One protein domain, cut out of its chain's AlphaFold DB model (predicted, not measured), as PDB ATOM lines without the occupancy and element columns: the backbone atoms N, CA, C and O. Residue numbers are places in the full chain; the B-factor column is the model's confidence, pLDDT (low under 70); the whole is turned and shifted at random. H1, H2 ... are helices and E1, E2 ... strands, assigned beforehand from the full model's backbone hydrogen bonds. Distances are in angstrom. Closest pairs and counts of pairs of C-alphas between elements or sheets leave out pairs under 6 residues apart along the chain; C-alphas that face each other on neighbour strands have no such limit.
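AT A GLANCE: This is residues 4 to 71 of the 88 residues of an uncharacterized protein of Entomoplasma lucivorax (UniProt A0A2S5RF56). A narrow antiparallel sheet, E1-E2-E3, has the long helix H2 standing up from one face on residues 32 to 39, while H1 packs on residues 18 to 25 of H2, away from the sheet. The printed part has 68 residues, with two named helices and three named strands in the order H1, H2, E1, E2, E3 along the chain, and its class is mixed, helices and strands. The whole is loose, with a radius of gyration of the C-alphas of 14.3 A, and flat, spanning 39 by 33 by 18 A.

IN THESE COORDINATES: E1 is residues 41 to 44, E2 47 to 57 (29.1 A) and E3 60 to 70 (28.7 A), ending at C-alpha 70 (80.040, 102.782, 131.570). H2 is residues 18 to 39 (31.3 A). H1, residues 4 to 14, begins at C-alpha 4 (99.856, 106.685, 142.482).

HOW THE PARTS SIT: The strands form a meander, each the antiparallel neighbour of the one before, and two hairpins. N 42 and O 49 are 2.9 A apart; N 50 and O 67, 3.0 A; both are within hydrogen-bond range. E3 bends by 52 degrees at residue 64. H2 is on the sheet, making two layers, a helix on one face of a sheet; it lies over E1 and E2 at a height of 12.5 A; its closest C-alphas to E1 are Ile 36 and Val 42, 5.5 A. H1 and H2 touch, closest at the C-alphas of Ala 11 and Gln 18, 5.3 A, at 73 degrees, only just about perpendicular. H1 is apart from E1, E2 and E3. In H1 and H2 every O i to N i+4 pair is within hydrogen-bond range.

THE WHOLE: The C-alphas farthest apart, of Gly 15 and Gly 58, are 41.6 A apart. The printed part has no cut, and its four links are tight. Residues 26 to 31 of H2 stand free. Residue 71 alone has pLDDT under 70.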
ATOM      1  N   SER A   4      98.638 107.320 141.965       88.62
ATOM      2  CA  SER A   4      99.856 106.685 142.482       88.62
ATOM      3  C   SER A   4      99.605 105.281 143.035       88.62
ATOM      4  O   SER A   4     100.428 104.394 142.819       88.62
ATOM      5  N   GLU A   5      98.474 105.060 143.704       91.94
ATOM      6  CA  GLU A   5      98.065 103.751 144.224       91.94
ATOM      7  C   GLU A   5      97.736 102.792 143.081       91.94
ATOM      8  O   GLU A   5      98.226 101.664 143.068       91.94
ATOM      9  N   TYR A   6      97.019 103.275 142.063       92.06
ATOM     10  CA  TYR A   6      96.727 102.486 140.868       92.06
ATOM     11  C   TYR A   6      97.992 102.041 140.132       92.06
ATOM     12  O   TYR A   6      98.096 100.890 139.725       92.06
ATOM     13  N   ILE A   7      98.981 102.931 139.977       93.12
ATOM     14  CA  ILE A   7     100.251 102.590 139.317       93.12
ATOM     15  C   ILE A   7     100.989 101.495 140.093       93.12
ATOM     16  O   ILE A   7     101.546 100.593 139.470       93.12
ATOM     17  N   LYS A   8     101.006 101.567 141.431       94.75
ATOM     18  CA  LYS A   8     101.634 100.542 142.279       94.75
ATOM     19  C   LYS A   8     100.945  99.191 142.114       94.75
ATOM     20  O   LYS A   8     101.622  98.194 141.886       94.75
ATOM     21  N   ASP A   9      99.621  99.180 142.185       95.56
ATOM     22  CA  ASP A   9      98.817  97.969 142.042       95.56
ATOM     23  C   ASP A   9      98.929  97.360 140.630       95.56
ATOM     24  O   ASP A   9      99.178  96.166 140.473       95.56
ATOM     25  N   PHE A  10      98.850  98.185 139.583       92.81
ATOM     26  CA  PHE A  10      99.054  97.746 138.203       92.81
ATOM     27  C   PHE A  10     100.458  97.166 137.994       92.81
ATOM     28  O   PHE A  10     100.602  96.113 137.377       92.81
ATOM     29  N   ALA A  11     101.493  97.822 138.529       96.50
ATOM     30  CA  ALA A  11     102.870  97.336 138.469       96.50
ATOM     31  C   ALA A  11     103.013  95.960 139.136       96.50
ATOM     32  O   ALA A  11     103.590  95.053 138.540       96.50
ATOM     33  N   TYR A  12     102.426  95.790 140.324       97.06
ATOM     34  CA  TYR A  12     102.416  94.521 141.049       97.06
ATOM     35  C   TYR A  12     101.716  93.408 140.254       97.06
ATOM     36  O   TYR A  12     102.321  92.369 140.000       97.06
ATOM     37  N   ARG A  13     100.487  93.649 139.773       95.81
ATOM     38  CA  ARG A  13      99.690  92.656 139.024       95.81
ATOM     39  C   ARG A  13     100.313  92.228 137.695       95.81
ATOM     40  O   ARG A  13     100.047  91.128 137.225       95.81
ATOM     41  N   THR A  14     101.112  93.094 137.078       94.94
ATOM     42  CA  THR A  14     101.726  92.848 135.760       94.94
ATOM     43  C   THR A  14     103.196  92.434 135.835       94.94
ATOM     44  O   THR A  14     103.810  92.197 134.798       94.94
ATOM     45  N   GLY A  15     103.789  92.373 137.033       96.19
ATOM     46  CA  GLY A  15     105.219  92.095 137.204       96.19
ATOM     47  C   GLY A  15     106.135  93.191 136.640       96.19
ATOM     48  O   GLY A  15     107.307  92.948 136.354       96.19
ATOM     49  N   LEU A  16     105.617  94.407 136.446       95.88
ATOM     50  CA  LEU A  16     106.375  95.537 135.919       95.88
ATOM     51  C   LEU A  16     106.992  96.369 137.045       95.88
ATOM     52  O   LEU A  16     106.442  96.519 138.130       95.88
ATOM     53  N   THR A  17     108.106  97.038 136.749       97.25
ATOM     54  CA  THR A  17     108.572  98.140 137.610       97.25
ATOM     55  C   THR A  17     107.549  99.281 137.605       97.25
ATOM     56  O   THR A  17     106.970  99.585 136.557       97.25
ATOM     57  N   GLN A  18     107.399  99.996 138.725       94.94
ATOM     58  CA  GLN A  18     106.509 101.166 138.808       94.94
ATOM     59  C   GLN A  18     106.837 102.238 137.752       94.94
ATOM     60  O   GLN A  18     105.936 102.897 137.235       94.94
ATOM     61  N   VAL A  19     108.115 102.383 137.373       95.94
ATOM     62  CA  VAL A  19     108.553 103.305 136.310       95.94
ATOM     63  C   VAL A  19     107.976 102.902 134.950       95.94
ATOM     64  O   VAL A  19     107.416 103.747 134.250       95.94
ATOM     65  N   LYS A  20     108.078 101.619 134.575       95.56
ATOM     66  CA  LYS A  20     107.503 101.105 133.318       95.56
ATOM     67  C   LYS A  20     105.975 101.184 133.326       95.56
ATOM     68  O   LYS A  20     105.404 101.700 132.371       95.56
ATOM     69  N   ALA A  21     105.332 100.769 134.417       95.25
ATOM     70  CA  ALA A  21     103.885 100.882 134.601       95.25
ATOM     71  C   ALA A  21     103.394 102.326 134.407       95.25
ATOM     72  O   ALA A  21     102.481 102.575 133.624       95.25
ATOM     73  N   LYS A  22     104.061 103.298 135.046       95.81
ATOM     74  CA  LYS A  22     103.754 104.726 134.899       95.81
ATOM     75  C   LYS A  22     103.855 105.193 133.445       95.81
ATOM     76  O   LYS A  22     102.981 105.932 132.996       95.81
ATOM     77  N   LYS A  23     104.902 104.784 132.717       95.12
ATOM     78  CA  LYS A  23     105.079 105.143 131.299       95.12
ATOM     79  C   LYS A  23     103.944 104.596 130.433       95.12
ATOM     80  O   LYS A  23     103.365 105.362 129.672       95.12
ATOM     81  N   ILE A  24     103.595 103.320 130.594       92.81
ATOM     82  CA  ILE A  24     102.505 102.678 129.842       92.81
ATOM     83  C   ILE A  24     101.177 103.381 130.127       92.81
ATOM     84  O   ILE A  24     100.505 103.820 129.200       92.81
ATOM     85  N   ILE A  25     100.836 103.561 131.405       91.44
ATOM     86  CA  ILE A  25      99.588 104.210 131.822       91.44
ATOM     87  C   ILE A  25      99.490 105.627 131.242       91.44
ATOM     88  O   ILE A  25      98.468 105.992 130.669       91.44
ATOM     89  N   ASN A  26     100.557 106.424 131.339       90.94
ATOM     90  CA  ASN A  26     100.567 107.769 130.766       90.94
ATOM     91  C   ASN A  26     100.435 107.758 129.234       90.94
ATOM     92  O   ASN A  26      99.759 108.630 128.701       90.94
ATOM     93  N   SER A  27     101.039 106.788 128.540       91.56
ATOM     94  CA  SER A  27     100.909 106.650 127.084       91.56
ATOM     95  C   SER A  27      99.476 106.322 126.667       91.56
ATOM     96  O   SER A  27      98.975 106.900 125.710       91.56
ATOM     97  N   VAL A  28      98.803 105.429 127.399       90.00
ATOM     98  CA  VAL A  28      97.395 105.085 127.151       90.00
ATOM     99  C   VAL A  28      96.497 106.300 127.379       90.00
ATOM    100  O   VAL A  28      95.645 106.590 126.546       90.00
ATOM    101  N   TYR A  29      96.716 107.052 128.466       87.62
ATOM    102  CA  TYR A  29      95.967 108.287 128.716       87.62
ATOM    103  C   TYR A  29      96.203 109.348 127.641       87.62
ATOM    104  O   TYR A  29      95.242 109.969 127.203       87.62
ATOM    105  N   ALA A  30      97.451 109.554 127.212       89.25
ATOM    106  CA  ALA A  30      97.768 110.516 126.158       89.25
ATOM    107  C   ALA A  30      97.045 110.159 124.852       89.25
ATOM    108  O   ALA A  30      96.342 110.998 124.298       89.25
ATOM    109  N   HIS A  31      97.124 108.893 124.435       89.69
ATOM    110  CA  HIS A  31      96.450 108.422 123.230       89.69
ATOM    111  C   HIS A  31      94.924 108.555 123.318       89.69
ATOM    112  O   HIS A  31      94.279 108.989 122.368       89.69
ATOM    113  N   LEU A  32      94.337 108.222 124.473       88.62
ATOM    114  CA  LEU A  32      92.903 108.388 124.698       88.62
ATOM    115  C   LEU A  32      92.487 109.860 124.571       88.62
ATOM    116  O   LEU A  32      91.488 110.153 123.926       88.62
ATOM    117  N   LEU A  33      93.252 110.788 125.152       87.00
ATOM    118  CA  LEU A  33      92.959 112.219 125.064       87.00
ATOM    119  C   LEU A  33      93.053 112.739 123.630       87.00
ATOM    120  O   LEU A  33      92.150 113.448 123.201       87.00
ATOM    121  N   GLU A  34      94.101 112.369 122.890       89.06
ATOM    122  CA  GLU A  34      94.240 112.720 121.470       89.06
ATOM    123  C   GLU A  34      93.024 112.246 120.674       89.06
ATOM    124  O   GLU A  34      92.387 113.039 119.983       89.06
ATOM    125  N   LYS A  35      92.629 110.983 120.865       90.88
ATOM    126  CA  LYS A  35      91.475 110.402 120.178       90.88
ATOM    127  C   LYS A  35      90.165 111.107 120.521       90.88
ATOM    128  O   LYS A  35      89.392 111.403 119.619       90.88
ATOM    129  N   ILE A  36      89.924 111.455 121.787       88.75
ATOM    130  CA  ILE A  36      88.701 112.186 122.165       88.75
ATOM    131  C   ILE A  36      88.727 113.630 121.644       88.75
ATOM    132  O   ILE A  36      87.679 114.177 121.313       88.75
ATOM    133  N   ILE A  37      89.897 114.270 121.547       85.75
ATOM    134  CA  ILE A  37      90.010 115.613 120.956       85.75
ATOM    135  C   ILE A  37      89.673 115.581 119.460       85.75
ATOM    136  O   ILE A  37      88.979 116.484 118.991       85.75
ATOM    137  N   GLU A  38      90.161 114.570 118.737       86.12
ATOM    138  CA  GLU A  38      89.930 114.386 117.299       86.12
ATOM    139  C   GLU A  38      88.480 113.994 116.988       86.12
ATOM    140  O   GLU A  38      87.850 114.576 116.107       86.12
ATOM    141  N   GLU A  39      87.952 113.008 117.711       87.88
ATOM    142  CA  GLU A  39      86.692 112.333 117.378       87.88
ATOM    143  C   GLU A  39      85.504 112.855 118.206       87.88
ATOM    144  O   GLU A  39      84.349 112.539 117.926       87.88
ATOM    145  N   GLY A  40      85.761 113.651 119.249       82.75
ATOM    146  CA  GLY A  40      84.769 114.142 120.214       82.75
ATOM    147  C   GLY A  40      84.320 113.087 121.232       82.75
ATOM    148  O   GLY A  40      84.028 113.415 122.384       82.75
ATOM    149  N   VAL A  41      84.312 111.815 120.833       87.19
ATOM    150  CA  VAL A  41      83.937 110.665 121.655       87.19
ATOM    151  C   VAL A  41      84.805 109.459 121.310       87.19
ATOM    152  O   VAL A  41      85.059 109.192 120.143       87.19
ATOM    153  N   VAL A  42      85.207 108.687 122.320       89.75
ATOM    154  CA  VAL A  42      85.901 107.405 122.137       89.75
ATOM    155  C   VAL A  42      85.132 106.292 122.830       89.75
ATOM    156  O   VAL A  42      84.759 106.404 123.998       89.75
ATOM    157  N   ILE A  43      84.914 105.188 122.119       87.50
ATOM    158  CA  ILE A  43      84.310 103.979 122.677       87.50
ATOM    159  C   ILE A  43      85.415 103.041 123.158       87.50
ATOM    160  O   ILE A  43      86.278 102.623 122.392       87.50
ATOM    161  N   THR A  44      85.379 102.698 124.441       86.25
ATOM    162  CA  THR A  44      86.333 101.793 125.091       86.25
ATOM    163  C   THR A  44      85.602 100.563 125.631       86.25
ATOM    164  O   THR A  44      84.391 100.626 125.824       86.25
ATOM    165  N   PRO A  45      86.295  99.458 125.965       82.25
ATOM    166  CA  PRO A  45      85.642  98.283 126.551       82.25
ATOM    167  C   PRO A  45      84.873  98.557 127.853       82.25
ATOM    168  O   PRO A  45      83.981  97.794 128.205       82.25
ATOM    169  N   ILE A  46      85.216  99.631 128.573       82.25
ATOM    170  CA  ILE A  46      84.541 100.018 129.818       82.25
ATOM    171  C   ILE A  46      83.319 100.907 129.576       82.25
ATOM    172  O   ILE A  46      82.407 100.918 130.399       82.25
ATOM    173  N   GLY A  47      83.275 101.643 128.463       86.38
ATOM    174  CA  GLY A  47      82.252 102.655 128.243       86.38
ATOM    175  C   GLY A  47      82.570 103.653 127.138       86.38
ATOM    176  O   GLY A  47      83.615 103.609 126.483       86.38
ATOM    177  N   LYS A  48      81.650 104.599 126.979       90.12
ATOM    178  CA  LYS A  48      81.800 105.787 126.139       90.12
ATOM    179  C   LYS A  48      82.552 106.865 126.916       90.12
ATOM    180  O   LYS A  48      82.155 107.200 128.030       90.12
ATOM    181  N   VAL A  49      83.606 107.420 126.328       90.94
ATOM    182  CA  VAL A  49      84.399 108.508 126.907       90.94
ATOM    183  C   VAL A  49      84.224 109.765 126.067       90.94
ATOM    184  O   VAL A  49      84.403 109.719 124.853       90.94
ATOM    185  N   GLU A  50      83.888 110.885 126.698       89.94
ATOM    186  CA  GLU A  50      83.670 112.164 126.014       89.94
ATOM    187  C   GLU A  50      84.196 113.355 126.823       89.94
ATOM    188  O   GLU A  50      84.237 113.323 128.056       89.94
ATOM    189  N   ILE A  51      84.610 114.417 126.123       85.81
ATOM    190  CA  ILE A  51      84.954 115.704 126.742       85.81
ATOM    191  C   ILE A  51      83.687 116.556 126.775       85.81
ATOM    192  O   ILE A  51      83.206 116.994 125.734       85.81
ATOM    193  N   LEU A  52      83.173 116.827 127.973       82.69
ATOM    194  CA  LEU A  52      81.987 117.672 128.148       82.69
ATOM    195  C   LEU A  52      82.325 119.162 128.156       82.69
ATOM    196  O   LEU A  52      81.517 119.994 127.753       82.69
ATOM    197  N   ASN A  53      83.506 119.507 128.670       80.62
ATOM    198  CA  ASN A  53      83.918 120.891 128.822       80.62
ATOM    199  C   ASN A  53      85.417 121.039 128.557       80.62
ATOM    200  O   ASN A  53      86.248 120.380 129.193       80.62
ATOM    201  N   LYS A  54      85.740 121.928 127.615       81.62
ATOM    202  CA  LYS A  54      87.097 122.388 127.336       81.62
ATOM    203  C   LYS A  54      87.101 123.895 127.119       81.62
ATOM    204  O   LYS A  54      86.188 124.435 126.497       81.62
ATOM    205  N   ILE A  55      88.147 124.553 127.598       81.38
ATOM    206  CA  ILE A  55      88.350 125.997 127.467       81.38
ATOM    207  C   ILE A  55      89.607 126.216 126.628       81.38
ATOM    208  O   ILE A  55      90.595 125.500 126.786       81.38
ATOM    209  N   LEU A  56      89.578 127.184 125.712       80.44
ATOM    210  CA  LEU A  56      90.770 127.611 124.987       80.44
ATOM    211  C   LEU A  56      91.419 128.765 125.756       80.44
ATOM    212  O   LEU A  56      90.870 129.864 125.794       80.44
ATOM    213  N   TYR A  57      92.585 128.526 126.354       78.56
ATOM    214  CA  TYR A  57      93.344 129.545 127.079       78.56
ATOM    215  C   TYR A  57      94.766 129.638 126.523       78.56
ATOM    216  O   TYR A  57      95.498 128.649 126.476       78.56
ATOM    217  N   GLY A  58      95.160 130.824 126.047       80.19
ATOM    218  CA  GLY A  58      96.505 131.054 125.504       80.19
ATOM    219  C   GLY A  58      96.889 130.109 124.354       80.19
ATOM    220  O   GLY A  58      98.028 129.651 124.292       80.19
ATOM    221  N   GLY A  59      95.934 129.752 123.487       81.75
ATOM    222  CA  GLY A  59      96.151 128.825 122.367       81.75
ATOM    223  C   GLY A  59      96.238 127.344 122.758       81.75
ATOM    224  O   GLY A  59      96.477 126.505 121.892       81.75
ATOM    225  N   LYS A  60      96.033 127.001 124.035       79.94
ATOM    226  CA  LYS A  60      96.010 125.619 124.529       79.94
ATOM    227  C   LYS A  60      94.595 125.227 124.941       79.94
ATOM    228  O   LYS A  60      93.894 126.003 125.588       79.94
ATOM    229  N   TRP A  61      94.185 124.016 124.571       76.50
ATOM    230  CA  TRP A  61      92.951 123.420 125.074       76.50
ATOM    231  C   TRP A  61      93.172 122.907 126.492       76.50
ATOM    232  O   TRP A  61      93.988 122.016 126.717       76.50
ATOM    233  N   GLU A  62      92.425 123.457 127.437       82.12
ATOM    234  CA  GLU A  62      92.347 122.964 128.803       82.12
ATOM    235  C   GLU A  62      91.075 122.126 128.948       82.12
ATOM    236  O   GLU A  62      89.959 122.639 128.837       82.12
ATOM    237  N   ILE A  63      91.242 120.817 129.137       79.81
ATOM    238  CA  ILE A  63      90.133 119.878 129.334       79.81
ATOM    239  C   ILE A  63      89.755 119.902 130.813       79.81
ATOM    240  O   ILE A  63      90.540 119.474 131.655       79.81
ATOM    241  N   GLN A  64      88.548 120.379 131.113       76.00
ATOM    242  CA  GLN A  64      88.053 120.508 132.485       76.00
ATOM    243  C   GLN A  64      87.299 119.254 132.930       76.00
ATOM    244  O   GLN A  64      87.443 118.804 134.064       76.00
ATOM    245  N   ILE A  65      86.482 118.681 132.037       77.75
ATOM    246  CA  ILE A  65      85.591 117.569 132.382       77.75
ATOM    247  C   ILE A  65      85.647 116.489 131.305       77.75
ATOM    248  O   ILE A  65      85.319 116.733 130.141       77.75
ATOM    249  N   ILE A  66      86.007 115.279 131.736       81.12
ATOM    250  CA  ILE A  66      85.915 114.037 130.964       81.12
ATOM    251  C   ILE A  66      84.840 113.176 131.623       81.12
ATOM    252  O   ILE A  66      84.935 112.882 132.815       81.12
ATOM    253  N   GLN A  67      83.837 112.760 130.856       82.62
ATOM    254  CA  GLN A  67      82.823 111.812 131.308       82.62
ATOM    255  C   GLN A  67      83.141 110.421 130.762       82.62
ATOM    256  O   GLN A  67      83.461 110.266 129.586       82.62
ATOM    257  N   ILE A  68      83.029 109.412 131.627       83.19
ATOM    258  CA  ILE A  68      83.027 108.001 131.238       83.19
ATOM    259  C   ILE A  68      81.643 107.446 131.566       83.19
ATOM    260  O   ILE A  68      81.277 107.323 132.734       83.19
ATOM    261  N   THR A  69      80.878 107.115 130.533       86.31
ATOM    262  CA  THR A  69      79.575 106.458 130.652       86.31
ATOM    263  C   THR A  69      79.784 104.962 130.469       86.31
ATOM    264  O   THR A  69      80.006 104.493 129.351       86.31
ATOM    265  N   ASN A  70      79.779 104.220 131.579       84.31
ATOM    266  CA  ASN A  70      80.040 102.782 131.570       84.31
ATOM    267  C   ASN A  70      78.920 102.011 130.863       84.31
ATOM    268  O   ASN A  70      77.745 102.301 131.068       84.31
ATOM    269  N   PHE A  71      79.267 100.943 130.145       68.50
ATOM    270  CA  PHE A  71      78.283 100.044 129.519       68.50
ATOM    271  C   PHE A  71      77.547  99.122 130.509       68.50
ATOM    272  O   PHE A  71      76.862  98.190 130.104       68.50
TER     273      PHE A  71